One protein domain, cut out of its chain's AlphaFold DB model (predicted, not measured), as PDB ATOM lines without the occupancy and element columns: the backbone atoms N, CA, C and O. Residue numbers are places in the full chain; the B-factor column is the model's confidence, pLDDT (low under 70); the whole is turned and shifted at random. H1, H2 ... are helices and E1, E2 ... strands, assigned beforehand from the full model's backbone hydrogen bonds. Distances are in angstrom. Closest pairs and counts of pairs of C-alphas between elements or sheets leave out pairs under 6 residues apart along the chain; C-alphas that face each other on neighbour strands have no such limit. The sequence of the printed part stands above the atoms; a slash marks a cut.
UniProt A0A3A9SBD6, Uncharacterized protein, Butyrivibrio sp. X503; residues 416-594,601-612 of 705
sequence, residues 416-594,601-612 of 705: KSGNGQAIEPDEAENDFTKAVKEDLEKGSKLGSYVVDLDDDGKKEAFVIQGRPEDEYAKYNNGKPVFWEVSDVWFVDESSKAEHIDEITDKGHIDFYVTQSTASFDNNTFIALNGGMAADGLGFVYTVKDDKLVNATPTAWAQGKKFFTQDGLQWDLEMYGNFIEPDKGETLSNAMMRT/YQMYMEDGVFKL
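This is residues 416 to 594 and 601 to 612 of the 705 residues of an uncharacterized protein of Butyrivibrio sp. X503 (UniProt A0A3A9SBD6). Three antiparallel sheets form a stack of sheets, face to face in turn: E1 E7 E8 E9 E10 stands between the other two, the curled sheet E11 E12 E13 E14 covers one face of it, and the branched sheet E2 E3 E4 E5 E6 is only partly face to face with it. E12 leads to a thin arm whose residues 580 to 585 stick out, and three short helices sit at the branched sheet. The printed part has 191 residues, with three named helices and fourteen named strands in the order E1 H1 E2 E3 H2 E4 E5 H3 E6 to E14; the class is mostly strand. It is compact, with a radius of gyration of the C-alphas of 18.1 A, and spans 62 by 43 by 31 A, the arm adding to the longest span.

Start with the strongly twisted sheet of E1, residues 417 to 423, E7, 515 to 520, E8, 523 to 528, E9, 539 to 543, and E10, 548 to 550, in that order; E7 E8 E9 E10 are a meander, each strand the antiparallel neighbour of the one before. Look for N 421 and O 517, 2.7 A, N 525 and O 518, 2.8 A, N 528 and O 539, 2.8 A, and N 549 and O 542, 2.8 A, within hydrogen-bond range. The second sheet runs E11, 559 to 564, E12, 567 to 577, E13, 601 to 606, E14, 609 to 612, with N 571 and O 560, N 570 and O 601, and N 611 and O 604 each 2.8 A apart. Its strands stand at 33 degrees to the first sheet's; the closest C-alphas of E1 and E11, Gly 420 and Phe 563, are 4.8 A apart. In the branched sheet E4, 482 to 491, has E3, 460 to 468, on one side (N 489 and O 463, 2.8 A) and on the other side E5, 497 to 499 (N 498 and O 490, 2.8 A), and E6, 509 to 512 (N 483 and O 511, 2.8 A). E2, 445 to 451, is beside E3 (N 447 and O 464, 2.9 A); the closest C-alphas of E2 and E1, Tyr 449 and Ile 423, are 6.9 A apart. H1, 431 to 435, is on this sheet over E3 at a height of 7.6 A; H3, 501 to 504, is on the opposite face at 6.6 A, and H2, 470 to 473, only grazes it. H1's O i to N i+4 pair is within hydrogen-bond range; H2 and H3 are too short for one, and each has its 1 O i to N i+3 pair within range.

Find C-alpha 417 at (134.770, 179.871, 179.430), where E1 begins its 16.0 A. E3 is 22.0 A long and bends by 66 degrees at residue 465; E4 is 21.9 A long and, at residue 486, bends by 84 degrees. E12, 32.0 A, ends at C-alpha 577, (159.441, 206.867, 194.204), and E14 at C-alpha 612, (145.215, 183.813, 196.484).

The two farthest C-alphas, Ser 494 and Lys 583, are 62.7 A apart. Residues 595 to 600 are not printed, and C-alphas 594 and 601 are 21.4 A apart across the cut. Of the links printed whole, none is long. Mean pLDDT of the printed part is 78.6; 54 residues are under 70, among them 470 to 480 and 574 to 594.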
ATOM      1  N   LYS A 416     134.500 175.645 181.273       36.34
ATOM      2  CA  LYS A 416     135.325 176.803 181.632       36.34
ATOM      3  C   LYS A 416     135.409 177.698 180.400       36.34
ATOM      4  O   LYS A 416     136.138 177.381 179.469       36.34
ATOM      5  N   SER A 417     134.615 178.764 180.377       40.66
ATOM      6  CA  SER A 417     134.770 179.871 179.430       40.66
ATOM      7  C   SER A 417     135.308 181.050 180.234       40.66
ATOM      8  O   SER A 417     134.531 181.842 180.758       40.66
ATOM      9  N   GLY A 418     136.632 181.092 180.417       51.09
ATOM     10  CA  GLY A 418     137.290 182.017 181.348       51.09
ATOM     11  C   GLY A 418     137.585 183.418 180.803       51.09
ATOM     12  O   GLY A 418     137.967 184.294 181.569       51.09
ATOM     13  N   ASN A 419     137.399 183.671 179.504       59.84
ATOM     14  CA  ASN A 419     137.713 184.986 178.942       59.84
ATOM     15  C   ASN A 419     136.640 186.017 179.299       59.84
ATOM     16  O   ASN A 419     135.451 185.801 179.060       59.84
ATOM     17  N   GLY A 420     137.080 187.137 179.877       73.00
ATOM     18  CA  GLY A 420     136.206 188.236 180.271       73.00
ATOM     19  C   GLY A 420     135.483 188.862 179.077       73.00
ATOM     20  O   GLY A 420     136.121 189.303 178.127       73.00
ATOM     21  N   GLN A 421     134.159 188.946 179.146       83.56
ATOM     22  CA  GLN A 421     133.303 189.660 178.202       83.56
ATOM     23  C   GLN A 421     133.022 191.072 178.709       83.56
ATOM     24  O   GLN A 421     132.647 191.253 179.869       83.56
ATOM     25  N   ALA A 422     133.185 192.075 177.847       86.25
ATOM     26  CA  ALA A 422     132.919 193.468 178.184       86.25
ATOM     27  C   ALA A 422     131.420 193.730 178.425       86.25
ATOM     28  O   ALA A 422     130.571 193.219 177.696       86.25
ATOM     29  N   ILE A 423     131.098 194.562 179.416       89.75
ATOM     30  CA  ILE A 423     129.738 195.039 179.695       89.75
ATOM     31  C   ILE A 423     129.755 196.542 180.000       89.75
ATOM     32  O   ILE A 423     130.603 197.017 180.750       89.75
ATOM     33  N   GLU A 424     128.823 197.297 179.423       91.00
ATOM     34  CA  GLU A 424     128.640 198.738 179.656       91.00
ATOM     35  C   GLU A 424     127.308 198.990 180.386       91.00
ATOM     36  O   GLU A 424     126.397 198.161 180.287       91.00
ATOM     37  N   PRO A 425     127.165 200.098 181.138       93.56
ATOM     38  CA  PRO A 425     125.923 200.401 181.823       93.56
ATOM     39  C   PRO A 425     124.864 200.875 180.823       93.56
ATOM     40  O   PRO A 425     125.101 201.787 180.032       93.56
ATOM     41  N   ASP A 426     123.661 200.316 180.911       93.06
ATOM     42  CA  ASP A 426     122.476 200.878 180.271       93.06
ATOM     43  C   ASP A 426     122.042 202.132 181.039       93.06
ATOM     44  O   ASP A 426     121.693 202.063 182.223       93.06
ATOM     45  N   GLU A 427     122.111 203.279 180.368       90.81
ATOM     46  CA  GLU A 427     121.733 204.586 180.909       90.81
ATOM     47  C   GLU A 427     120.240 204.901 180.728       90.81
ATOM     48  O   GLU A 427     119.748 205.906 181.256       90.81
ATOM     49  N   ALA A 428     119.515 204.090 179.952       89.19
ATOM     50  CA  ALA A 428     118.084 204.252 179.778       89.19
ATOM     51  C   ALA A 428     117.332 203.827 181.046       89.19
ATOM     52  O   ALA A 428     117.758 202.965 181.813       89.19
ATOM     53  N   GLU A 429     116.162 204.427 181.266       90.81
ATOM     54  CA  GLU A 429     115.302 204.013 182.369       90.81
ATOM     55  C   GLU A 429     114.757 202.602 182.107       90.81
ATOM     56  O   GLU A 429     113.982 202.381 181.171       90.81
ATOM     57  N   ASN A 430     115.092 201.658 182.979       92.94
ATOM     58  CA  ASN A 430     114.624 200.280 182.917       92.94
ATOM     59  C   ASN A 430     114.065 199.813 184.270       92.94
ATOM     60  O   ASN A 430     113.929 200.582 185.227       92.94
ATOM     61  N   ASP A 431     113.636 198.554 184.337       93.38
ATOM     62  CA  ASP A 431     112.976 198.026 185.534       93.38
ATOM     63  C   ASP A 431     113.922 197.957 186.746       93.38
ATOM     64  O   ASP A 431     113.465 198.128 187.880       93.38
ATOM     65  N   PHE A 432     115.236 197.834 186.524       95.56
ATOM     66  CA  PHE A 432     116.243 197.856 187.584       95.56
ATOM     67  C   PHE A 432     116.496 199.271 188.104       95.56
ATOM     68  O   PHE A 432     116.462 199.495 189.315       95.56
ATOM     69  N   THR A 433     116.661 200.261 187.220       94.00
ATOM     70  CA  THR A 433     116.856 201.657 187.649       94.00
ATOM     71  C   THR A 433     115.634 202.197 188.398       94.00
ATOM     72  O   THR A 433     115.782 202.976 189.334       94.00
ATOM     73  N   LYS A 434     114.416 201.743 188.061       92.75
ATOM     74  CA  LYS A 434     113.172 202.088 188.787       92.75
ATOM     75  C   LYS A 434     113.072 201.464 190.179       92.75
ATOM     76  O   LYS A 434     112.311 201.959 191.019       92.75
ATOM     77  N   ALA A 435     113.762 200.346 190.410       92.81
ATOM     78  CA  ALA A 435     113.761 199.662 191.699       92.81
ATOM     79  C   ALA A 435     114.508 200.473 192.770       92.81
ATOM     80  O   ALA A 435     114.147 200.421 193.950       92.81
ATOM     81  N   VAL A 436     115.492 201.271 192.352       90.75
ATOM     82  CA  VAL A 436     116.231 202.190 193.215       90.75
ATOM     83  C   VAL A 436     115.396 203.458 193.425       90.75
ATOM     84  O   VAL A 436     115.153 204.238 192.508       90.75
ATOM     85  N   LYS A 437     114.884 203.649 194.648       65.19
ATOM     86  CA  LYS A 437     114.018 204.784 195.016       65.19
ATOM     87  C   LYS A 437     114.759 205.771 195.899       65.19
ATOM     88  O   LYS A 437     114.547 205.768 197.111       65.19
ATOM     89  N   GLU A 438     115.562 206.636 195.295       63.44
ATOM     90  CA  GLU A 438     116.290 207.665 196.038       63.44
ATOM     91  C   GLU A 438     116.216 209.046 195.378       63.44
ATOM     92  O   GLU A 438     115.994 209.183 194.173       63.44
ATOM     93  N   ASP A 439     116.342 210.082 196.213       65.50
ATOM     94  CA  ASP A 439     116.515 211.461 195.766       65.50
ATOM     95  C   ASP A 439     117.912 211.567 195.143       65.50
ATOM     96  O   ASP A 439     118.890 211.796 195.853       65.50
ATOM     97  N   LEU A 440     117.995 211.372 193.821       77.81
ATOM     98  CA  LEU A 440     119.252 211.463 193.079       77.81
ATOM     99  C   LEU A 440     119.984 212.762 193.424       77.81
ATOM    100  O   LEU A 440     119.386 213.851 193.460       77.81
ATOM    101  N   GLU A 441     121.296 212.664 193.632       78.69
ATOM    102  CA  GLU A 441     122.126 213.852 193.754       78.69
ATOM    103  C   GLU A 441     121.923 214.790 192.557       78.69
ATOM    104  O   GLU A 441     121.711 214.392 191.411       78.69
ATOM    105  N   LYS A 442     121.972 216.101 192.804       77.06
ATOM    106  CA  LYS A 442     121.691 217.074 191.749       77.06
ATOM    107  C   LYS A 442     122.675 216.899 190.586       77.06
ATOM    108  O   LYS A 442     123.867 217.171 190.731       77.06
ATOM    109  N   GLY A 443     122.149 216.536 189.418       79.12
ATOM    110  CA  GLY A 443     122.933 216.340 188.199       79.12
ATOM    111  C   GLY A 443     123.666 215.001 188.128       79.12
ATOM    112  O   GLY A 443     124.574 214.899 187.312       79.12
ATOM    113  N   SER A 444     123.339 214.022 188.977       87.12
ATOM    114  CA  SER A 444     123.687 212.620 188.729       87.12
ATOM    115  C   SER A 444     122.632 211.954 187.837       87.12
ATOM    116  O   SER A 444     121.509 212.451 187.692       87.12
ATOM    117  N   LYS A 445     123.012 210.841 187.211       90.75
ATOM    118  CA  LYS A 445     122.119 209.929 186.491       90.75
ATOM    119  C   LYS A 445     122.332 208.497 186.975       90.75
ATOM    120  O   LYS A 445     123.324 208.210 187.648       90.75
ATOM    121  N   LEU A 446     121.388 207.627 186.629       93.69
ATOM    122  CA  LEU A 446     121.496 206.193 186.868       93.69
ATOM    123  C   LEU A 446     122.061 205.490 185.630       93.69
ATOM    124  O   LEU A 446     121.779 205.897 184.504       93.69
ATOM    125  N   GLY A 447     122.841 204.444 185.861       94.50
ATOM    126  CA  GLY A 447     123.250 203.461 184.862       94.50
ATOM    127  C   GLY A 447     123.084 202.060 185.438       94.50
ATOM    128  O   GLY A 447     123.099 201.899 186.658       94.50
ATOM    129  N   SER A 448     122.898 201.046 184.601       96.19
ATOM    130  CA  SER A 448     122.689 199.673 185.075       96.19
ATOM    131  C   SER A 448     123.471 198.642 184.268       96.19
ATOM    132  O   SER A 448     123.313 198.535 183.057       96.19
ATOM    133  N   TYR A 449     124.305 197.857 184.943       96.69
ATOM    134  CA  TYR A 449     124.963 196.688 184.362       96.69
ATOM    135  C   TYR A 449     124.047 195.481 184.526       96.69
ATOM    136  O   TYR A 449     123.962 194.931 185.624       96.69
ATOM    137  N   VAL A 450     123.342 195.106 183.461       95.75
ATOM    138  CA  VAL A 450     122.361 194.010 183.473       95.75
ATOM    139  C   VAL A 450     123.055 192.686 183.158       95.75
ATOM    140  O   VAL A 450     123.613 192.514 182.076       95.75
ATOM    141  N   VAL A 451     123.018 191.742 184.095       94.44
ATOM    142  CA  VAL A 451     123.771 190.479 184.041       94.44
ATOM    143  C   VAL A 451     122.957 189.350 184.679       94.44
ATOM    144  O   VAL A 451     122.081 189.603 185.488       94.44
ATOM    145  N   ASP A 452     123.215 188.114 184.263       93.44
ATOM    146  CA  ASP A 452     122.585 186.880 184.765       93.44
ATOM    147  C   ASP A 452     123.623 186.138 185.598       93.44
ATOM    148  O   ASP A 452     124.469 185.428 185.045       93.44
ATOM    149  N   LEU A 453     123.692 186.450 186.890       92.00
ATOM    150  CA  LEU A 453     124.821 186.032 187.728       92.00
ATOM    151  C   LEU A 453     124.737 184.562 188.141       92.00
ATOM    152  O   LEU A 453     125.778 183.937 188.346       92.00
ATOM    153  N   ASP A 454     123.532 184.014 188.259       89.94
ATOM    154  CA  ASP A 454     123.293 182.622 188.649       89.94
ATOM    155  C   ASP A 454     122.916 181.694 187.475       89.94
ATOM    156  O   ASP A 454     122.698 180.501 187.698       89.94
ATOM    157  N   ASP A 455     122.932 182.205 186.235       87.12
ATOM    158  CA  ASP A 455     122.667 181.460 184.989       87.12
ATOM    159  C   ASP A 455     121.281 180.781 184.986       87.12
ATOM    160  O   ASP A 455     121.084 179.700 184.415       87.12
ATOM    161  N   ASP A 456     120.293 181.400 185.643       87.25
ATOM    162  CA  ASP A 456     118.911 180.914 185.696       87.25
ATOM    163  C   ASP A 456     118.047 181.424 184.518       87.25
ATOM    164  O   ASP A 456     116.910 180.967 184.307       87.25
ATOM    165  N   GLY A 457     118.614 182.319 183.700       88.19
ATOM    166  CA  GLY A 457     117.991 182.925 182.526       88.19
ATOM    167  C   GLY A 457     117.257 184.233 182.823       88.19
ATOM    168  O   GLY A 457     116.754 184.876 181.888       88.19
ATOM    169  N   LYS A 458     117.157 184.632 184.089       91.00
ATOM    170  CA  LYS A 458     116.659 185.937 184.516       91.00
ATOM    171  C   LYS A 458     117.839 186.844 184.820       91.00
ATOM    172  O   LYS A 458     118.978 186.424 184.910       91.00
ATOM    173  N   LYS A 459     117.568 188.145 184.805       93.69
ATOM    174  CA  LYS A 459     118.617 189.151 184.907       93.69
ATOM    175  C   LYS A 459     118.516 189.860 186.244       93.69
ATOM    176  O   LYS A 459     117.422 190.241 186.669       93.69
ATOM    177  N   GLU A 460     119.674 190.114 186.816       94.81
ATOM    178  CA  GLU A 460     119.925 191.054 187.889       94.81
ATOM    179  C   GLU A 460     120.614 192.290 187.308       94.81
ATOM    180  O   GLU A 460     120.986 192.344 186.129       94.81
ATOM    181  N   ALA A 461     120.818 193.305 188.143       97.00
ATOM    182  CA  ALA A 461     121.645 194.426 187.743       97.00
ATOM    183  C   ALA A 461     122.448 195.028 188.888       97.00
ATOM    184  O   ALA A 461     121.980 195.110 190.025       97.00
ATOM    185  N   PHE A 462     123.620 195.556 188.544       97.00
ATOM    186  CA  PHE A 462     124.272 196.585 189.348       97.00
ATOM    187  C   PHE A 462     123.817 197.943 188.842       97.00
ATOM    188  O   PHE A 462     124.188 198.351 187.743       97.00
ATOM    189  N   VAL A 463     123.008 198.635 189.633       96.50
ATOM    190  CA  VAL A 463     122.595 200.008 189.352       96.50
ATOM    191  C   VAL A 463     123.596 200.944 190.011       96.50
ATOM    192  O   VAL A 463     123.841 200.842 191.210       96.50
ATOM    193  N   ILE A 464     124.167 201.856 189.235       94.25
ATOM    194  CA  ILE A 464     125.083 202.893 189.703       94.25
ATOM    195  C   ILE A 464     124.406 204.259 189.616       94.25
ATOM    196  O   ILE A 464     123.699 204.548 188.650       94.25
ATOM    197  N   GLN A 465     124.643 205.117 190.601       93.25
ATOM    198  CA  GLN A 465     124.328 206.541 190.535       93.25
ATOM    199  C   GLN A 465     125.624 207.320 190.404       93.25
ATOM    200  O   GLN A 465     126.565 207.090 191.156       93.25
ATOM    201  N   GLY A 466     125.674 208.282 189.487       91.50
ATOM    202  CA  GLY A 466     126.858 209.119 189.367       91.50
ATOM    203  C   GLY A 466     126.853 210.045 188.167       91.50
ATOM    204  O   GLY A 466     125.793 210.363 187.619       91.50
ATOM    205  N   ARG A 467     128.045 210.473 187.755       88.31
ATOM    206  CA  ARG A 467     128.250 211.296 186.562       88.31
ATOM    207  C   ARG A 467     129.312 210.673 185.656       88.31
ATOM    208  O   ARG A 467     130.415 210.424 186.121       88.31
ATOM    209  N   PRO A 468     129.032 210.454 184.367       83.50
ATOM    210  CA  PRO A 468     130.064 210.109 183.403       83.50
ATOM    211  C   PRO A 468     131.027 211.290 183.283       83.50
ATOM    212  O   PRO A 468     130.602 212.442 183.166       83.50
ATOM    213  N   GLU A 469     132.323 211.018 183.341       73.06
ATOM    214  CA  GLU A 469     133.327 212.071 183.268       73.06
ATOM    215  C   GLU A 469     133.587 212.503 181.816       73.06
ATOM    216  O   GLU A 469     134.219 211.800 181.021       73.06
ATOM    217  N   ASP A 470     133.152 213.720 181.487       61.69
ATOM    218  CA  ASP A 470     133.322 214.319 180.158       61.69
ATOM    219  C   ASP A 470     134.769 214.772 179.864       61.69
ATOM    220  O   ASP A 470     135.142 214.967 178.701       61.69
ATOM    221  N   GLU A 471     135.611 214.981 180.888       51.56
ATOM    222  CA  GLU A 471     136.974 215.507 180.692       51.56
ATOM    223  C   GLU A 471     137.862 214.550 179.885       51.56
ATOM    224  O   GLU A 471     138.649 215.007 179.046       51.56
ATOM    225  N   TYR A 472     137.671 213.237 180.056       50.56
ATOM    226  CA  TYR A 472     138.375 212.203 179.295       50.56
ATOM    227  C   TYR A 472     137.699 211.855 177.962       50.56
ATOM    228  O   TYR A 472     138.378 211.391 177.043       50.56
ATOM    229  N   ALA A 473     136.409 212.166 177.794       52.47
ATOM    230  CA  ALA A 473     135.677 211.931 176.547       52.47
ATOM    231  C   ALA A 473     136.298 212.665 175.343       52.47
ATOM    232  O   ALA A 473     136.251 212.179 174.214       52.47
ATOM    233  N   LYS A 474     136.985 213.792 175.577       45.72
ATOM    234  CA  LYS A 474     137.731 214.534 174.541       45.72
ATOM    235  C   LYS A 474     138.881 213.744 173.911       45.72
ATOM    236  O   LYS A 474     139.268 214.055 172.788       45.72
ATOM    237  N   TYR A 475     139.431 212.763 174.626       46.81
ATOM    238  CA  TYR A 475     140.562 211.950 174.174       46.81
ATOM    239  C   TYR A 475     140.141 210.563 173.670       46.81
ATOM    240  O   TYR A 475     140.956 209.885 173.057       46.81
ATOM    241  N   ASN A 476     138.881 210.163 173.884       49.09
ATOM    242  CA  ASN A 476     138.349 208.861 173.482       49.09
ATOM    243  C   ASN A 476     137.112 208.999 172.576       49.09
ATOM    244  O   ASN A 476     136.028 208.514 172.894       49.09
ATOM    245  N   ASN A 477     137.261 209.722 171.460       51.75
ATOM    246  CA  ASN A 477     136.227 209.883 170.426       51.75
ATOM    247  C   ASN A 477     134.840 210.325 170.946       51.75
ATOM    248  O   ASN A 477     133.816 209.980 170.363       51.75
ATOM    249  N   GLY A 478     134.792 211.091 172.038       56.25
ATOM    250  CA  GLY A 478     133.551 211.600 172.622       56.25
ATOM    251  C   GLY A 478     132.849 210.659 173.604       56.25
ATOM    252  O   GLY A 478     131.778 211.026 174.078       56.25
ATOM    253  N   LYS A 479     133.420 209.493 173.947       59.88
ATOM    254  CA  LYS A 479     132.846 208.581 174.953       59.88
ATOM    255  C   LYS A 479     133.536 208.718 176.319       59.88
ATOM    256  O   LYS A 479     134.770 208.704 176.365       59.88
ATOM    257  N   PRO A 480     132.781 208.828 177.429       66.06
ATOM    258  CA  PRO A 480     133.359 208.848 178.769       66.06
ATOM    259  C   PRO A 480     134.093 207.531 179.043       66.06
ATOM    260  O   PRO A 480     133.610 206.453 178.708       66.06
ATOM    261  N   VAL A 481     135.287 207.629 179.628       78.38
ATOM    262  CA  VAL A 481     136.087 206.459 180.043       78.38
ATOM    263  C   VAL A 481     135.747 206.060 181.480       78.38
ATOM    264  O   VAL A 481     135.806 204.880 181.826       78.38
ATOM    265  N   PHE A 482     135.352 207.046 182.289       86.31
ATOM    266  CA  PHE A 482     135.027 206.891 183.698       86.31
ATOM    267  C   PHE A 482     133.615 207.364 184.020       86.31
ATOM    268  O   PHE A 482     133.049 208.222 183.335       86.31
ATOM    269  N   TRP A 483     133.074 206.817 185.099       88.81
ATOM    270  CA  TRP A 483     131.847 207.241 185.743       88.81
ATOM    271  C   TRP A 483     132.156 207.506 187.217       88.81
ATOM    272  O   TRP A 483     132.495 206.579 187.945       88.81
ATOM    273  N   GLU A 484     132.031 208.760 187.650       89.50
ATOM    274  CA  GLU A 484     132.132 209.179 189.052       89.50
ATOM    275  C   GLU A 484     130.882 208.668 189.782       89.50
ATOM    276  O   GLU A 484     129.810 209.281 189.724       89.50
ATOM    277  N   VAL A 485     130.982 207.495 190.398       90.31
ATOM    278  CA  VAL A 485     129.900 206.785 191.083       90.31
ATOM    279  C   VAL A 485     129.803 207.259 192.533       90.31
ATOM    280  O   VAL A 485     130.778 207.196 193.274       90.31
ATOM    281  N   SER A 486     128.621 207.729 192.944       90.19
ATOM    282  CA  SER A 486     128.302 208.051 194.343       90.19
ATOM    283  C   SER A 486     127.715 206.854 195.088       90.19
ATOM    284  O   SER A 486     128.008 206.662 196.263       90.19
ATOM    285  N   ASP A 487     126.902 206.050 194.398       91.69
ATOM    286  CA  ASP A 487     126.146 204.956 195.001       91.69
ATOM    287  C   ASP A 487     126.032 203.753 194.061       91.69
ATOM    288  O   ASP A 487     125.978 203.909 192.837       91.69
ATOM    289  N   VAL A 488     125.962 202.554 194.643       93.62
ATOM    290  CA  VAL A 488     125.801 201.285 193.930       93.62
ATOM    291  C   VAL A 488     124.756 200.433 194.639       93.62
ATOM    292  O   VAL A 488     124.825 200.228 195.851       93.62
ATOM    293  N   TRP A 489     123.822 199.881 193.873       95.19
ATOM    294  CA  TRP A 489     122.858 198.891 194.337       95.19
ATOM    295  C   TRP A 489     122.955 197.633 193.493       95.19
ATOM    296  O   TRP A 489     123.122 197.695 192.278       95.19
ATOM    297  N   PHE A 490     122.757 196.493 194.133       96.75
ATOM    298  CA  PHE A 490     122.397 195.259 193.467       96.75
ATOM    299  C   PHE A 490     120.875 195.126 193.452       96.75
ATOM    300  O   PHE A 490     120.223 195.264 194.488       96.75
ATOM    301  N   VAL A 491     120.297 194.884 192.282       96.62
ATOM    302  CA  VAL A 491     118.860 194.682 192.106       96.62
ATOM    303  C   VAL A 491     118.629 193.258 191.625       96.62
ATOM    304  O   VAL A 491     119.073 192.901 190.536       96.62
ATOM    305  N   ASP A 492     117.936 192.464 192.441       95.06
ATOM    306  CA  ASP A 492     117.641 191.064 192.129       95.06
ATOM    307  C   ASP A 492     116.506 190.898 191.099       95.06
ATOM    308  O   ASP A 492     115.794 191.850 190.753       95.06
ATOM    309  N   GLU A 493     116.291 189.658 190.651       92.44
ATOM    310  CA  GLU A 493     115.222 189.260 189.721       92.44
ATOM    311  C   GLU A 493     113.797 189.650 190.179       92.44
ATOM    312  O   GLU A 493     112.864 189.731 189.376       92.44
ATOM    313  N   SER A 494     113.602 189.920 191.475       92.12
ATOM    314  CA  SER A 494     112.328 190.345 192.064       92.12
ATOM    315  C   SER A 494     112.180 191.870 192.151       92.12
ATOM    316  O   SER A 494     111.210 192.372 192.734       92.12
ATOM    317  N   SER A 495     113.129 192.606 191.563       92.00
ATOM    318  CA  SER A 495     113.252 194.065 191.635       92.00
ATOM    319  C   SER A 495     113.454 194.582 193.061       92.00
ATOM    320  O   SER A 495     113.047 195.701 193.395       92.00
ATOM    321  N   LYS A 496     114.056 193.777 193.939       94.00
ATOM    322  CA  LYS A 496     114.453 194.224 195.270       94.00
ATOM    323  C   LYS A 496     115.886 194.747 195.191       94.00
ATOM    324  O   LYS A 496     116.810 194.013 194.865       94.00
ATOM    325  N   ALA A 497     116.042 196.026 195.519       94.50
ATOM    326  CA  ALA A 497     117.336 196.688 195.583       94.50
ATOM    327  C   ALA A 497     118.002 196.497 196.959       94.50
ATOM    328  O   ALA A 497     117.362 196.671 198.002       94.50
ATOM    329  N   GLU A 498     119.291 196.178 196.947       94.31
ATOM    330  CA  GLU A 498     120.205 196.124 198.087       94.31
ATOM    331  C   GLU A 498     121.379 197.070 197.811       94.31
ATOM    332  O   GLU A 498     122.044 196.952 196.790       94.31
ATOM    333  N   HIS A 499     121.602 198.046 198.691       93.00
ATOM    334  CA  HIS A 499     122.715 198.993 198.562       93.00
ATOM    335  C   HIS A 499     124.045 198.313 198.931       93.00
ATOM    336  O   HIS A 499     124.081 197.492 199.851       93.00
ATOM    337  N   ILE A 500     125.116 198.610 198.188       91.31
ATOM    338  CA  ILE A 500     126.436 197.978 198.322       91.31
ATOM    339  C   ILE A 500     127.402 198.929 199.045       91.31
ATOM    340  O   ILE A 500     128.309 199.512 198.444       91.31
ATOM    341  N   ASP A 501     127.230 199.034 200.366       87.38
ATOM    342  CA  ASP A 501     128.019 199.921 201.236       87.38
ATOM    343  C   ASP A 501     129.545 199.712 201.088       87.38
ATOM    344  O   ASP A 501     130.320 200.662 201.176       87.38
ATOM    345  N   GLU A 502     130.011 198.479 200.826       84.56
ATOM    346  CA  GLU A 502     131.452 198.163 200.746       84.56
ATOM    347  C   GLU A 502     132.189 198.865 199.595       84.56
ATOM    348  O   GLU A 502     133.415 199.023 199.648       84.56
ATOM    349  N   ILE A 503     131.445 199.289 198.572       84.50
ATOM    350  CA  ILE A 503     131.960 200.113 197.485       84.50
ATOM    351  C   ILE A 503     131.891 201.578 197.926       84.50
ATOM    352  O   ILE A 503     132.907 202.261 197.961       84.50
ATOM    353  N   THR A 504     130.719 202.053 198.337       78.19
ATOM    354  CA  THR A 504     130.392 203.488 198.419       78.19
ATOM    355  C   THR A 504     130.810 204.165 199.729       78.19
ATOM    356  O   THR A 504     130.932 205.389 199.777       78.19
ATOM    357  N   ASP A 505     131.112 203.410 200.792       78.81
ATOM    358  CA  ASP A 505     131.589 203.948 202.084       78.81
ATOM    359  C   ASP A 505     132.902 204.753 201.970       78.81
ATOM    360  O   ASP A 505     133.302 205.465 202.899       78.81
ATOM    361  N   LYS A 506     133.596 204.652 200.830       68.00
ATOM    362  CA  LYS A 506     134.848 205.359 200.542       68.00
ATOM    363  C   LYS A 506     134.655 206.753 199.933       68.00
ATOM    364  O   LYS A 506     135.641 207.482 199.811       68.00
ATOM    365  N   GLY A 507     133.420 207.152 199.629       78.69
ATOM    366  CA  GLY A 507     133.103 208.381 198.900       78.69
ATOM    367  C   GLY A 507     132.862 208.118 197.413       78.69
ATOM    368  O   GLY A 507     132.565 206.991 197.032       78.69
ATOM    369  N   HIS A 508     132.969 209.165 196.590       83.69
ATOM    370  CA  HIS A 508     132.849 209.032 195.135       83.69
ATOM    371  C   HIS A 508     134.006 208.201 194.577       83.69
ATOM    372  O   HIS A 508     135.149 208.423 194.977       83.69
ATOM    373  N   ILE A 509     133.696 207.276 193.669       85.81
ATOM    374  CA  ILE A 509     134.659 206.361 193.046       85.81
ATOM    375  C   ILE A 509     134.539 206.449 191.530       85.81
ATOM    376  O   ILE A 509     133.436 206.396 190.993       85.81
ATOM    377  N   ASP A 510     135.668 206.466 190.830       86.19
ATOM    378  CA  ASP A 510     135.690 206.499 189.368       86.19
ATOM    379  C   ASP A 510     135.667 205.087 188.783       86.19
ATOM    380  O   ASP A 510     136.711 204.451 188.622       86.19
ATOM    381  N   PHE A 511     134.484 204.577 188.441       88.94
ATOM    382  CA  PHE A 511     134.342 203.305 187.724       88.94
ATOM    383  C   PHE A 511     134.759 203.459 186.269       88.94
ATOM    384  O   PHE A 511     134.442 204.462 185.640       88.94
ATOM    385  N   TYR A 512     135.396 202.439 185.695       86.31
ATOM    386  CA  TYR A 512     135.434 202.336 184.239       86.31
ATOM    387  C   TYR A 512     134.002 202.196 183.714       86.31
ATOM    388  O   TYR A 512     133.180 201.509 184.317       86.31
ATOM    389  N   VAL A 513     133.685 202.844 182.596       87.06
ATOM    390  CA  VAL A 513     132.367 202.649 181.969       87.06
ATOM    391  C   VAL A 513     132.225 201.202 181.496       87.06
ATOM    392  O   VAL A 513     131.193 200.578 181.702       87.06
ATOM    393  N   THR A 514     133.280 200.625 180.928       87.31
ATOM    394  CA  THR A 514     133.293 199.215 180.542       87.31
ATOM    395  C   THR A 514     133.805 198.352 181.696       87.31
ATOM    396  O   THR A 514     134.918 198.544 182.189       87.31
ATOM    397  N   GLN A 515     132.999 197.380 182.106       91.19
ATOM    398  CA  GLN A 515     133.316 196.345 183.088       91.19
ATOM    399  C   GLN A 515     133.463 194.990 182.393       91.19
ATOM    400  O   GLN A 515     133.324 194.903 181.173       91.19
ATOM    401  N   SER A 516     133.757 193.924 183.141       90.75
ATOM    402  CA  SER A 516     133.892 192.583 182.551       90.75
ATOM    403  C   SER A 516     133.070 191.535 183.286       90.75
ATOM    404  O   SER A 516     132.876 191.633 184.495       90.75
ATOM    405  N   THR A 517     132.609 190.523 182.558       92.88
ATOM    406  CA  THR A 517     131.895 189.354 183.082       92.88
ATOM    407  C   THR A 517     132.546 188.066 182.598       92.88
ATOM    408  O   THR A 517     133.166 188.057 181.542       92.88
ATOM    409  N   ALA A 518     132.445 186.978 183.354       90.44
ATOM    410  CA  ALA A 518     132.920 185.663 182.919       90.44
ATOM    411  C   ALA A 518     132.194 184.552 183.672       90.44
ATOM    412  O   ALA A 518     131.677 184.782 184.767       90.44
ATOM    413  N   SER A 519     132.192 183.340 183.115       89.06
ATOM    414  CA  SER A 519     131.505 182.195 183.716       89.06
ATOM    415  C   SER A 519     132.488 181.090 184.101       89.06
ATOM    416  O   SER A 519     133.202 180.535 183.261       89.06
ATOM    417  N   PHE A 520     132.475 180.719 185.381       84.69
ATOM    418  CA  PHE A 520     133.296 179.647 185.947       84.69
ATOM    419  C   PHE A 520     132.425 178.718 186.793       84.69
ATOM    420  O   PHE A 520     131.633 179.174 187.615       84.69
ATOM    421  N   ASP A 521     132.582 177.404 186.614       79.00
ATOM    422  CA  ASP A 521     131.897 176.373 187.408       79.00
ATOM    423  C   ASP A 521     130.370 176.590 187.536       79.00
ATOM    424  O   ASP A 521     129.795 176.419 188.609       79.00
ATOM    425  N   ASN A 522     129.716 176.953 186.422       77.31
ATOM    426  CA  ASN A 522     128.280 177.278 186.318       77.31
ATOM    427  C   ASN A 522     127.818 178.485 187.156       77.31
ATOM    428  O   ASN A 522     126.647 178.561 187.505       77.31
ATOM    429  N   ASN A 523     128.717 179.407 187.497       82.88
ATOM    430  CA  ASN A 523     128.354 180.711 188.045       82.88
ATOM    431  C   ASN A 523     128.872 181.793 187.103       82.88
ATOM    432  O   ASN A 523     129.952 181.642 186.519       82.88
ATOM    433  N   THR A 524     128.135 182.889 186.994       92.38
ATOM    434  CA  THR A 524     128.574 184.080 186.277       92.38
ATOM    435  C   THR A 524     129.065 185.111 187.283       92.38
ATOM    436  O   THR A 524     128.515 185.305 188.370       92.38
ATOM    437  N   PHE A 525     130.164 185.755 186.921       94.31
ATOM    438  CA  PHE A 525     130.845 186.741 187.733       94.31
ATOM    439  C   PHE A 525     130.891 188.060 186.980       94.31
ATOM    440  O   PHE A 525     131.017 188.070 185.758       94.31
ATOM    441  N   ILE A 526     130.865 189.167 187.713       94.94
ATOM    442  CA  ILE A 526     131.161 190.501 187.185       94.94
ATOM    443  C   ILE A 526     132.314 191.106 187.971       94.94
ATOM    444  O   ILE A 526     132.298 191.085 189.202       94.94
ATOM    445  N   ALA A 527     133.313 191.636 187.271       92.75
ATOM    446  CA  ALA A 527     134.396 192.405 187.862       92.75
ATOM    447  C   ALA A 527     134.115 193.904 187.697       92.75
ATOM    448  O   ALA A 527     134.039 194.395 186.571       92.75
ATOM    449  N   LEU A 528     133.986 194.610 188.823       91.38
ATOM    450  CA  LEU A 528     133.798 196.055 188.912       91.38
ATOM    451  C   LEU A 528     135.135 196.738 189.244       91.38
ATOM    452  O   LEU A 528     135.667 196.625 190.357       91.38
ATOM    453  N   ASN A 529     135.682 197.444 188.258       88.00
ATOM    454  CA  ASN A 529     136.963 198.142 188.279       88.00
ATOM    455  C   ASN A 529     136.798 199.650 188.024       88.00
ATOM    456  O   ASN A 529     135.829 200.108 187.425       88.00
ATOM    457  N   GLY A 530     137.804 200.419 188.432       81.81
ATOM    458  CA  GLY A 530     137.868 201.874 188.303       81.81
ATOM    459  C   GLY A 530     139.270 202.386 187.958       81.81
ATOM    460  O   GLY A 530     140.176 201.575 187.736       81.81
ATOM    461  N   GLY A 531     139.475 203.706 187.921       69.50
ATOM    462  CA  GLY A 531     140.727 204.340 187.456       69.50
ATOM    463  C   GLY A 531     141.999 203.907 188.195       69.50
ATOM    464  O   GLY A 531     143.048 203.712 187.568       69.50
ATOM    465  N   MET A 532     141.879 203.668 189.500       62.53
ATOM    466  CA  MET A 532     142.895 203.057 190.373       62.53
ATOM    467  C   MET A 532     142.356 201.737 190.969       62.53
ATOM    468  O   MET A 532     142.612 201.400 192.125       62.53
ATOM    469  N   ALA A 533     141.516 201.033 190.195       62.44
ATOM    470  CA  ALA A 533     140.403 200.162 190.610       62.44
ATOM    471  C   ALA A 533     139.224 200.947 191.230       62.44
ATOM    472  O   ALA A 533     139.206 202.165 191.112       62.44
ATOM    473  N   ALA A 534     138.227 200.284 191.845       50.38
ATOM    474  CA  ALA A 534     137.150 200.944 192.613       50.38
ATOM    475  C   ALA A 534     137.697 201.509 193.953       50.38
ATOM    476  O   ALA A 534     137.336 201.105 195.061       50.38
ATOM    477  N   ASP A 535     138.715 202.343 193.757       59.25
ATOM    478  CA  ASP A 535     139.741 202.936 194.605       59.25
ATOM    479  C   ASP A 535     140.610 201.951 195.384       59.25
ATOM    480  O   ASP A 535     140.860 202.069 196.589       59.25
ATOM    481  N   GLY A 536     141.110 200.964 194.638       56.94
ATOM    482  CA  GLY A 536     142.182 200.088 195.065       56.94
ATOM    483  C   GLY A 536     141.754 198.804 195.758       56.94
ATOM    484  O   GLY A 536     142.307 198.477 196.798       56.94
ATOM    485  N   LEU A 537     140.790 198.074 195.204       63.56
ATOM    486  CA  LEU A 537     140.493 196.705 195.650       63.56
ATOM    487  C   LEU A 537     140.113 195.773 194.493       63.56
ATOM    488  O   LEU A 537     140.459 194.593 194.557       63.56
ATOM    489  N   GLY A 538     139.408 196.300 193.478       80.31
ATOM    490  CA  GLY A 538     138.791 195.525 192.396       80.31
ATOM    491  C   GLY A 538     137.720 194.597 192.969       80.31
ATOM    492  O   GLY A 538     138.030 193.729 193.779       80.31
ATOM    493  N   PHE A 539     136.452 194.763 192.622       87.62
ATOM    494  CA  PHE A 539     135.408 193.897 193.179       87.62
ATOM    495  C   PHE A 539     135.019 192.841 192.162       87.62
ATOM    496  O   PHE A 539     134.945 193.141 190.978       87.62
ATOM    497  N   VAL A 540     134.772 191.613 192.613       92.94
ATOM    498  CA  VAL A 540     134.182 190.575 191.767       92.94
ATOM    499  C   VAL A 540     132.978 190.026 192.496       92.94
ATOM    500  O   VAL A 540     133.107 189.616 193.645       92.94
ATOM    501  N   TYR A 541     131.824 190.020 191.849       94.19
ATOM    502  CA  TYR A 541     130.576 189.562 192.443       94.19
ATOM    503  C   TYR A 541     129.973 188.405 191.666       94.19
ATOM    504  O   TYR A 541     130.158 188.304 190.457       94.19
ATOM    505  N   THR A 542     129.221 187.571 192.373       94.88
ATOM    506  CA  THR A 542     128.344 186.532 191.825       94.88
ATOM    507  C   THR A 542     127.093 186.406 192.699       94.88
ATOM    508  O   THR A 542     127.020 187.023 193.768       94.88
ATOM    509  N   VAL A 543     126.122 185.602 192.275       92.75
ATOM    510  CA  VAL A 543     124.955 185.236 193.081       92.75
ATOM    511  C   VAL A 543     125.082 183.779 193.496       92.75
ATOM    512  O   VAL A 543     125.300 182.893 192.678       92.75
ATOM    513  N   LYS A 544     124.955 183.524 194.798       87.44
ATOM    514  CA  LYS A 544     124.972 182.178 195.368       87.44
ATOM    515  C   LYS A 544     123.897 182.059 196.434       87.44
ATOM    516  O   LYS A 544     123.862 182.858 197.369       87.44
ATOM    517  N   ASP A 545     123.052 181.038 196.313       86.75
ATOM    518  CA  ASP A 545     121.904 180.812 197.203       86.75
ATOM    519  C   ASP A 545     120.988 182.058 197.310       86.75
ATOM    520  O   ASP A 545     120.647 182.491 198.419       86.75
ATOM    521  N   ASP A 546     120.634 182.648 196.159       85.00
ATOM    522  CA  ASP A 546     119.808 183.861 196.001       85.00
ATOM    523  C   ASP A 546     120.365 185.097 196.733       85.00
ATOM    524  O   ASP A 546     119.625 185.952 197.235       85.00
ATOM    525  N   LYS A 547     121.692 185.168 196.883       89.75
ATOM    526  CA  LYS A 547     122.375 186.276 197.555       89.75
ATOM    527  C   LYS A 547     123.582 186.729 196.774       89.75
ATOM    528  O   LYS A 547     124.373 185.908 196.316       89.75
ATOM    529  N   LEU A 548     123.765 188.042 196.740       93.69
ATOM    530  CA  LEU A 548     124.994 188.644 196.265       93.69
ATOM    531  C   LEU A 548     126.169 188.209 197.149       93.69
ATOM    532  O   LEU A 548     126.122 188.312 198.379       93.69
ATOM    533  N   VAL A 549     127.231 187.733 196.512       91.69
ATOM    534  CA  VAL A 549     128.478 187.339 197.161       91.69
ATOM    535  C   VAL A 549     129.626 188.077 196.491       91.69
ATOM    536  O   VAL A 549     129.815 187.969 195.282       91.69
ATOM    537  N   ASN A 550     130.428 188.790 197.285       91.62
ATOM    538  CA  ASN A 550     131.747 189.238 196.847       91.62
ATOM    539  C   ASN A 550     132.642 187.997 196.712       91.62
ATOM    540  O   ASN A 550     133.030 187.368 197.698       91.62
ATOM    541  N   ALA A 551     132.911 187.619 195.468       92.12
ATOM    542  CA  ALA A 551     133.637 186.426 195.078       92.12
ATOM    543  C   ALA A 551     135.156 186.589 195.179       92.12
ATOM    544  O   ALA A 551     135.883 185.717 194.721       92.12
ATOM    545  N   THR A 552     135.666 187.673 195.760       87.56
ATOM    546  CA  THR A 552     137.101 187.834 196.025       87.56
ATOM    547  C   THR A 552     137.351 188.180 197.488       87.56
ATOM    548  O   THR A 552     136.501 188.793 198.132       87.56
ATOM    549  N   PRO A 553     138.514 187.816 198.054       69.88
ATOM    550  CA  PRO A 553     138.903 188.270 199.376       69.88
ATOM    551  C   PRO A 553     138.937 189.795 199.425       69.88
ATOM    552  O   PRO A 553     139.297 190.464 198.450       69.88
ATOM    553  N   THR A 554     138.650 190.338 200.607       66.06
ATOM    554  CA  THR A 554     138.977 191.726 200.924       66.06
ATOM    555  C   THR A 554     140.479 191.915 200.727       66.06
ATOM    556  O   THR A 554     141.289 191.358 201.472       66.06
ATOM    557  N   ALA A 555     140.858 192.653 199.687       61.47
ATOM    558  CA  ALA A 555     142.255 192.906 199.381       61.47
ATOM    559  C   ALA A 555     142.825 193.942 200.361       61.47
ATOM    560  O   ALA A 555     142.142 194.861 200.806       61.47
ATOM    561  N   TRP A 556     144.086 193.775 200.748       63.62
ATOM    562  CA  TRP A 556     144.784 194.702 201.644       63.62
ATOM    563  C   TRP A 556     145.517 195.813 200.871       63.62
ATOM    564  O   TRP A 556     146.049 196.732 201.493       63.62
ATOM    565  N   ALA A 557     145.530 195.747 199.536       65.88
ATOM    566  CA  ALA A 557     146.164 196.728 198.664       65.88
ATOM    567  C   ALA A 557     145.397 196.940 197.353       65.88
ATOM    568  O   ALA A 557     144.404 196.265 197.077       65.88
ATOM    569  N   GLN A 558     145.855 197.937 196.593       73.81
ATOM    570  CA  GLN A 558     145.174 198.462 195.421       73.81
ATOM    571  C   GLN A 558     145.422 197.621 194.186       73.81
ATOM    572  O   GLN A 558     146.549 197.224 193.957       73.81
ATOM    573  N   GLY A 559     144.388 197.336 193.396       76.69
ATOM    574  CA  GLY A 559     144.586 196.620 192.145       76.69
ATOM    575  C   GLY A 559     143.314 196.286 191.389       76.69
ATOM    576  O   GLY A 559     142.225 196.269 191.967       76.69
ATOM    577  N   LYS A 560     143.476 196.033 190.093       86.38
ATOM    578  CA  LYS A 560     142.399 195.686 189.159       86.38
ATOM    579  C   LYS A 560     142.251 194.180 189.064       86.38
ATOM    580  O   LYS A 560     143.231 193.455 189.187       86.38
ATOM    581  N   LYS A 561     141.031 193.707 188.840       87.62
ATOM    582  CA  LYS A 561     140.748 192.278 188.688       87.62
ATOM    583  C   LYS A 561     140.117 192.022 187.336       87.62
ATOM    584  O   LYS A 561     139.105 192.640 187.014       87.62
ATOM    585  N   PHE A 562     140.704 191.127 186.559       87.44
ATOM    586  CA  PHE A 562     140.201 190.768 185.239       87.44
ATOM    587  C   PHE A 562     140.275 189.266 185.028       87.44
ATOM    588  O   PHE A 562     141.131 188.569 185.579       87.44
ATOM    589  N   PHE A 563     139.316 188.772 184.257       87.38
ATOM    590  CA  PHE A 563     139.180 187.356 183.976       87.38
ATOM    591  C   PHE A 563     140.176 186.924 182.902       87.38
ATOM    592  O   PHE A 563     140.360 187.615 181.900       87.38
ATOM    593  N   THR A 564     140.808 185.781 183.134       79.31
ATOM    594  CA  THR A 564     141.733 185.111 182.217       79.31
ATOM    595  C   THR A 564     141.204 183.711 181.913       79.31
ATOM    596  O   THR A 564     140.363 183.188 182.650       79.31
ATOM    597  N   GLN A 565     141.726 183.055 180.872       69.06
ATOM    598  CA  GLN A 565     141.347 181.674 180.528       69.06
ATOM    599  C   GLN A 565     141.413 180.721 181.736       69.06
ATOM    600  O   GLN A 565     140.556 179.846 181.898       69.06
ATOM    601  N   ASP A 566     142.392 180.946 182.613       68.69
ATOM    602  CA  ASP A 566     142.684 180.117 183.779       68.69
ATOM    603  C   ASP A 566     141.943 180.530 185.063       68.69
ATOM    604  O   ASP A 566     141.964 179.775 186.044       68.69
ATOM    605  N   GLY A 567     141.276 181.689 185.093       83.31
ATOM    606  CA  GLY A 567     140.598 182.180 186.292       83.31
ATOM    607  C   GLY A 567     140.530 183.700 186.384       83.31
ATOM    608  O   GLY A 567     139.945 184.375 185.540       83.31
ATOM    609  N   LEU A 568     141.077 184.242 187.471       88.44
ATOM    610  CA  LEU A 568     141.063 185.671 187.756       88.44
ATOM    611  C   LEU A 568     142.481 186.137 188.069       88.44
ATOM    612  O   LEU A 568     143.132 185.587 188.955       88.44
ATOM    613  N   GLN A 569     142.934 187.181 187.387       87.44
ATOM    614  CA  GLN A 569     144.187 187.853 187.694       87.44
ATOM    615  C   GLN A 569     143.897 189.146 188.449       87.44
ATOM    616  O   GLN A 569     143.015 189.923 188.076       87.44
ATOM    617  N   TRP A 570     144.634 189.361 189.535       86.38
ATOM    618  CA  TRP A 570     144.638 190.600 190.295       86.38
ATOM    619  C   TRP A 570     145.930 191.365 190.022       86.38
ATOM    620  O   TRP A 570     146.988 190.995 190.524       86.38
ATOM    621  N   ASP A 571     145.838 192.442 189.252       83.00
ATOM    622  CA  ASP A 571     146.949 193.354 189.004       83.00
ATOM    623  C   ASP A 571     147.045 194.358 190.139       83.00
ATOM    624  O   ASP A 571     146.299 195.340 190.197       83.00
ATOM    625  N   LEU A 572     147.955 194.077 191.063       78.12
ATOM    626  CA  LEU A 572     148.262 194.933 192.190       78.12
ATOM    627  C   LEU A 572     148.976 196.202 191.704       78.12
ATOM    628  O   LEU A 572     150.107 196.148 191.231       78.12
ATOM    629  N   GLU A 573     148.347 197.354 191.890       72.12
ATOM    630  CA  GLU A 573     148.929 198.657 191.596       72.12
ATOM    631  C   GLU A 573     149.853 199.099 192.732       72.12
ATOM    632  O   GLU A 573     149.421 199.336 193.868       72.12
ATOM    633  N   MET A 574     151.135 199.271 192.421       66.31
ATOM    634  CA  MET A 574     152.120 199.810 193.351       66.31
ATOM    635  C   MET A 574     152.623 201.177 192.900       66.31
ATOM    636  O   MET A 574     153.041 201.377 191.760       66.31
ATOM    637  N   TYR A 575     152.630 202.117 193.846       58.88
ATOM    638  CA  TYR A 575     153.118 203.478 193.656       58.88
ATOM    639  C   TYR A 575     154.423 203.665 194.438       58.88
ATOM    640  O   TYR A 575     154.434 203.637 195.670       58.88
ATOM    641  N   GLY A 576     155.530 203.861 193.722       50.91
ATOM    642  CA  GLY A 576     156.870 204.024 194.301       50.91
ATOM    643  C   GLY A 576     157.538 205.338 193.894       50.91
ATOM    644  O   GLY A 576     157.154 205.963 192.907       50.91
ATOM    645  N   ASN A 577     158.563 205.773 194.637       48.44
ATOM    646  CA  ASN A 577     159.441 206.867 194.204       48.44
ATOM    647  C   ASN A 577     160.438 206.313 193.178       48.44
ATOM    648  O   ASN A 577     161.280 205.496 193.537       48.44
ATOM    649  N   PHE A 578     160.361 206.753 191.924       50.53
ATOM    650  CA  PHE A 578     161.307 206.329 190.889       50.53
ATOM    651  C   PHE A 578     162.538 207.241 190.925       50.53
ATOM    652  O   PHE A 578     162.431 208.445 191.171       50.53
ATOM    653  N   ILE A 579     163.717 206.666 190.699       49.47
ATOM    654  CA  ILE A 579     164.976 207.404 190.535       49.47
ATOM    655  C   ILE A 579     165.126 207.735 189.047       49.47
ATOM    656  O   ILE A 579     164.914 206.869 188.202       49.47
ATOM    657  N   GLU A 580     165.468 208.982 188.711       47.28
ATOM    658  CA  GLU A 580     165.795 209.364 187.330       47.28
ATOM    659  C   GLU A 580     167.211 208.824 187.012       47.28
ATOM    660  O   GLU A 580     168.180 209.339 187.586       47.28
ATOM    661  N   PRO A 581     167.364 207.794 186.147       41.31
ATOM    662  CA  PRO A 581     168.626 207.050 186.012       41.31
ATOM    663  C   PRO A 581     169.805 207.937 185.601       41.31
ATOM    664  O   PRO A 581     170.931 207.749 186.046       41.31
ATOM    665  N   ASP A 582     169.525 208.971 184.808       46.09
ATOM    666  CA  ASP A 582     170.544 209.843 184.223       46.09
ATOM    667  C   ASP A 582     171.161 210.844 185.213       46.09
ATOM    668  O   ASP A 582     172.156 211.499 184.882       46.09
ATOM    669  N   LYS A 583     170.570 211.028 186.403       49.50
ATOM    670  CA  LYS A 583     170.998 212.076 187.350       49.50
ATOM    671  C   LYS A 583     171.427 211.570 188.719       49.50
ATOM    672  O   LYS A 583     172.062 212.340 189.435       49.50
ATOM    673  N   GLY A 584     171.109 210.327 189.080       49.09
ATOM    674  CA  GLY A 584     171.455 209.778 190.395       49.09
ATOM    675  C   GLY A 584     170.861 210.564 191.574       49.09
ATOM    676  O   GLY A 584     171.382 210.583 192.689       49.09
ATOM    677  N   GLU A 585     169.780 211.302 191.320       47.03
ATOM    678  CA  GLU A 585     169.082 212.083 192.331       47.03
ATOM    679  C   GLU A 585     167.746 211.402 192.636       47.03
ATOM    680  O   GLU A 585     166.911 211.202 191.753       47.03
ATOM    681  N   THR A 586     167.505 211.082 193.912       48.31
ATOM    682  CA  THR A 586     166.146 210.826 194.407       48.31
ATOM    683  C   THR A 586     165.265 212.018 194.048       48.31
ATOM    684  O   THR A 586     165.588 213.146 194.432       48.31
ATOM    685  N   LEU A 587     164.138 211.781 193.367       49.16
ATOM    686  CA  LEU A 587     163.110 212.788 193.080       49.16
ATOM    687  C   LEU A 587     162.420 213.228 194.385       49.16
ATOM    688  O   LEU A 587     161.264 212.916 194.647       49.16
ATOM    689  N   SER A 588     163.129 213.945 195.253       45.16
ATOM    690  CA  SER A 588     162.642 214.281 196.592       45.16
ATOM    691  C   SER A 588     161.810 215.566 196.637       45.16
ATOM    692  O   SER A 588     161.596 216.103 197.723       45.16
ATOM    693  N   ASN A 589     161.376 216.126 195.503       39.00
ATOM    694  CA  ASN A 589     160.506 217.302 195.508       39.00
ATOM    695  C   ASN A 589     159.779 217.529 194.179       39.00
ATOM    696  O   ASN A 589     160.348 218.087 193.246       39.00
ATOM    697  N   ALA A 590     158.500 217.158 194.153       37.44
ATOM    698  CA  ALA A 590     157.351 218.000 193.796       37.44
ATOM    699  C   ALA A 590     156.227 217.087 193.287       37.44
ATOM    700  O   ALA A 590     156.385 216.443 192.260       37.44
ATOM    701  N   MET A 591     155.135 217.029 194.055       40.97
ATOM    702  CA  MET A 591     153.781 216.592 193.681       40.97
ATOM    703  C   MET A 591     153.659 215.918 192.293       40.97
ATOM    704  O   MET A 591     153.670 216.610 191.279       40.97
ATOM    705  N   MET A 592     153.445 214.593 192.280       38.09
ATOM    706  CA  MET A 592     153.030 213.761 191.127       38.09
ATOM    707  C   MET A 592     154.109 213.137 190.220       38.09
ATOM    708  O   MET A 592     153.971 213.157 189.000       38.09
ATOM    709  N   ARG A 593     155.153 212.506 190.777       40.12
ATOM    710  CA  ARG A 593     155.946 211.499 190.036       40.12
ATOM    711  C   ARG A 593     156.249 210.268 190.888       40.12
ATOM    712  O   ARG A 593     157.403 209.942 191.143       40.12
ATOM    713  N   THR A 594     155.195 209.610 191.356       44.56
ATOM    714  CA  THR A 594     155.263 208.187 191.698       44.56
ATOM    715  C   THR A 594     155.190 207.423 190.384       44.56
ATOM    716  O   THR A 594     154.256 207.657 189.618       44.56
ATOM    717  N   TYR A 601     148.872 188.970 190.206       79.44
ATOM    718  CA  TYR A 601     148.639 187.819 191.080       79.44
ATOM    719  C   TYR A 601     147.518 186.935 190.530       79.44
ATOM    720  O   TYR A 601     146.357 187.336 190.491       79.44
ATOM    721  N   GLN A 602     147.849 185.697 190.156       81.75
ATOM    722  CA  GLN A 602     146.845 184.714 189.743       81.75
ATOM    723  C   GLN A 602     146.040 184.216 190.946       81.75
ATOM    724  O   GLN A 602     146.607 183.787 191.956       81.75
ATOM    725  N   MET A 603     144.718 184.235 190.816       84.38
ATOM    726  CA  MET A 603     143.771 183.755 191.814       84.38
ATOM    727  C   MET A 603     143.075 182.492 191.312       84.38
ATOM    728  O   MET A 603     142.720 182.383 190.138       84.38
ATOM    729  N   TYR A 604     142.840 181.540 192.210       82.88
ATOM    730  CA  TYR A 604     142.170 180.283 191.890       82.88
ATOM    731  C   TYR A 604     140.756 180.247 192.449       82.88
ATOM    732  O   TYR A 604     140.485 180.799 193.514       82.88
ATOM    733  N   MET A 605     139.860 179.568 191.739       85.06
ATOM    734  CA  MET A 605     138.497 179.337 192.200       85.06
ATOM    735  C   MET A 605     138.462 178.206 193.235       85.06
ATOM    736  O   MET A 605     138.954 177.107 192.978       85.06
ATOM    737  N   GLU A 606     137.835 178.449 194.383       83.88
ATOM    738  CA  GLU A 606     137.510 177.432 195.383       83.88
ATOM    739  C   GLU A 606     136.161 177.762 196.032       83.88
ATOM    740  O   GLU A 606     135.965 178.849 196.570       83.88
ATOM    741  N   ASP A 607     135.220 176.817 195.997       83.19
ATOM    742  CA  ASP A 607     133.877 176.952 196.583       83.19
ATOM    743  C   ASP A 607     133.064 178.175 196.090       83.19
ATOM    744  O   ASP A 607     132.215 178.709 196.816       83.19
ATOM    745  N   GLY A 608     133.269 178.592 194.836       82.00
ATOM    746  CA  GLY A 608     132.565 179.723 194.212       82.00
ATOM    747  C   GLY A 608     133.124 181.099 194.587       82.00
ATOM    748  O   GLY A 608     132.449 182.105 194.386       82.00
ATOM    749  N   VAL A 609     134.332 181.149 195.156       88.44
ATOM    750  CA  VAL A 609     135.091 182.386 195.374       88.44
ATOM    751  C   VAL A 609     136.524 182.224 194.868       88.44
ATOM    752  O   VAL A 609     137.104 181.142 194.935       88.44
ATOM    753  N   PHE A 610     137.122 183.306 194.391       89.69
ATOM    754  CA  PHE A 610     138.525 183.374 194.010       89.69
ATOM    755  C   PHE A 610     139.405 183.616 195.235       89.69
ATOM    756  O   PHE A 610     139.092 184.469 196.063       89.69
ATOM    757  N   LYS A 611     140.529 182.909 195.343       84.31
ATOM    758  CA  LYS A 611     141.499 183.021 196.442       84.31
ATOM    759  C   LYS A 611     142.920 183.176 195.911       84.31
ATOM    760  O   LYS A 611     143.243 182.713 194.821       84.31
ATOM    761  N   LEU A 612     143.770 183.827 196.701       80.00
ATOM    762  CA  LEU A 612     145.215 183.813 196.484       80.00
ATOM    763  C   LEU A 612     145.796 182.520 197.053       80.00
ATOM    764  O   LEU A 612     145.320 182.032 198.078       80.00
TER     765      LEU A 612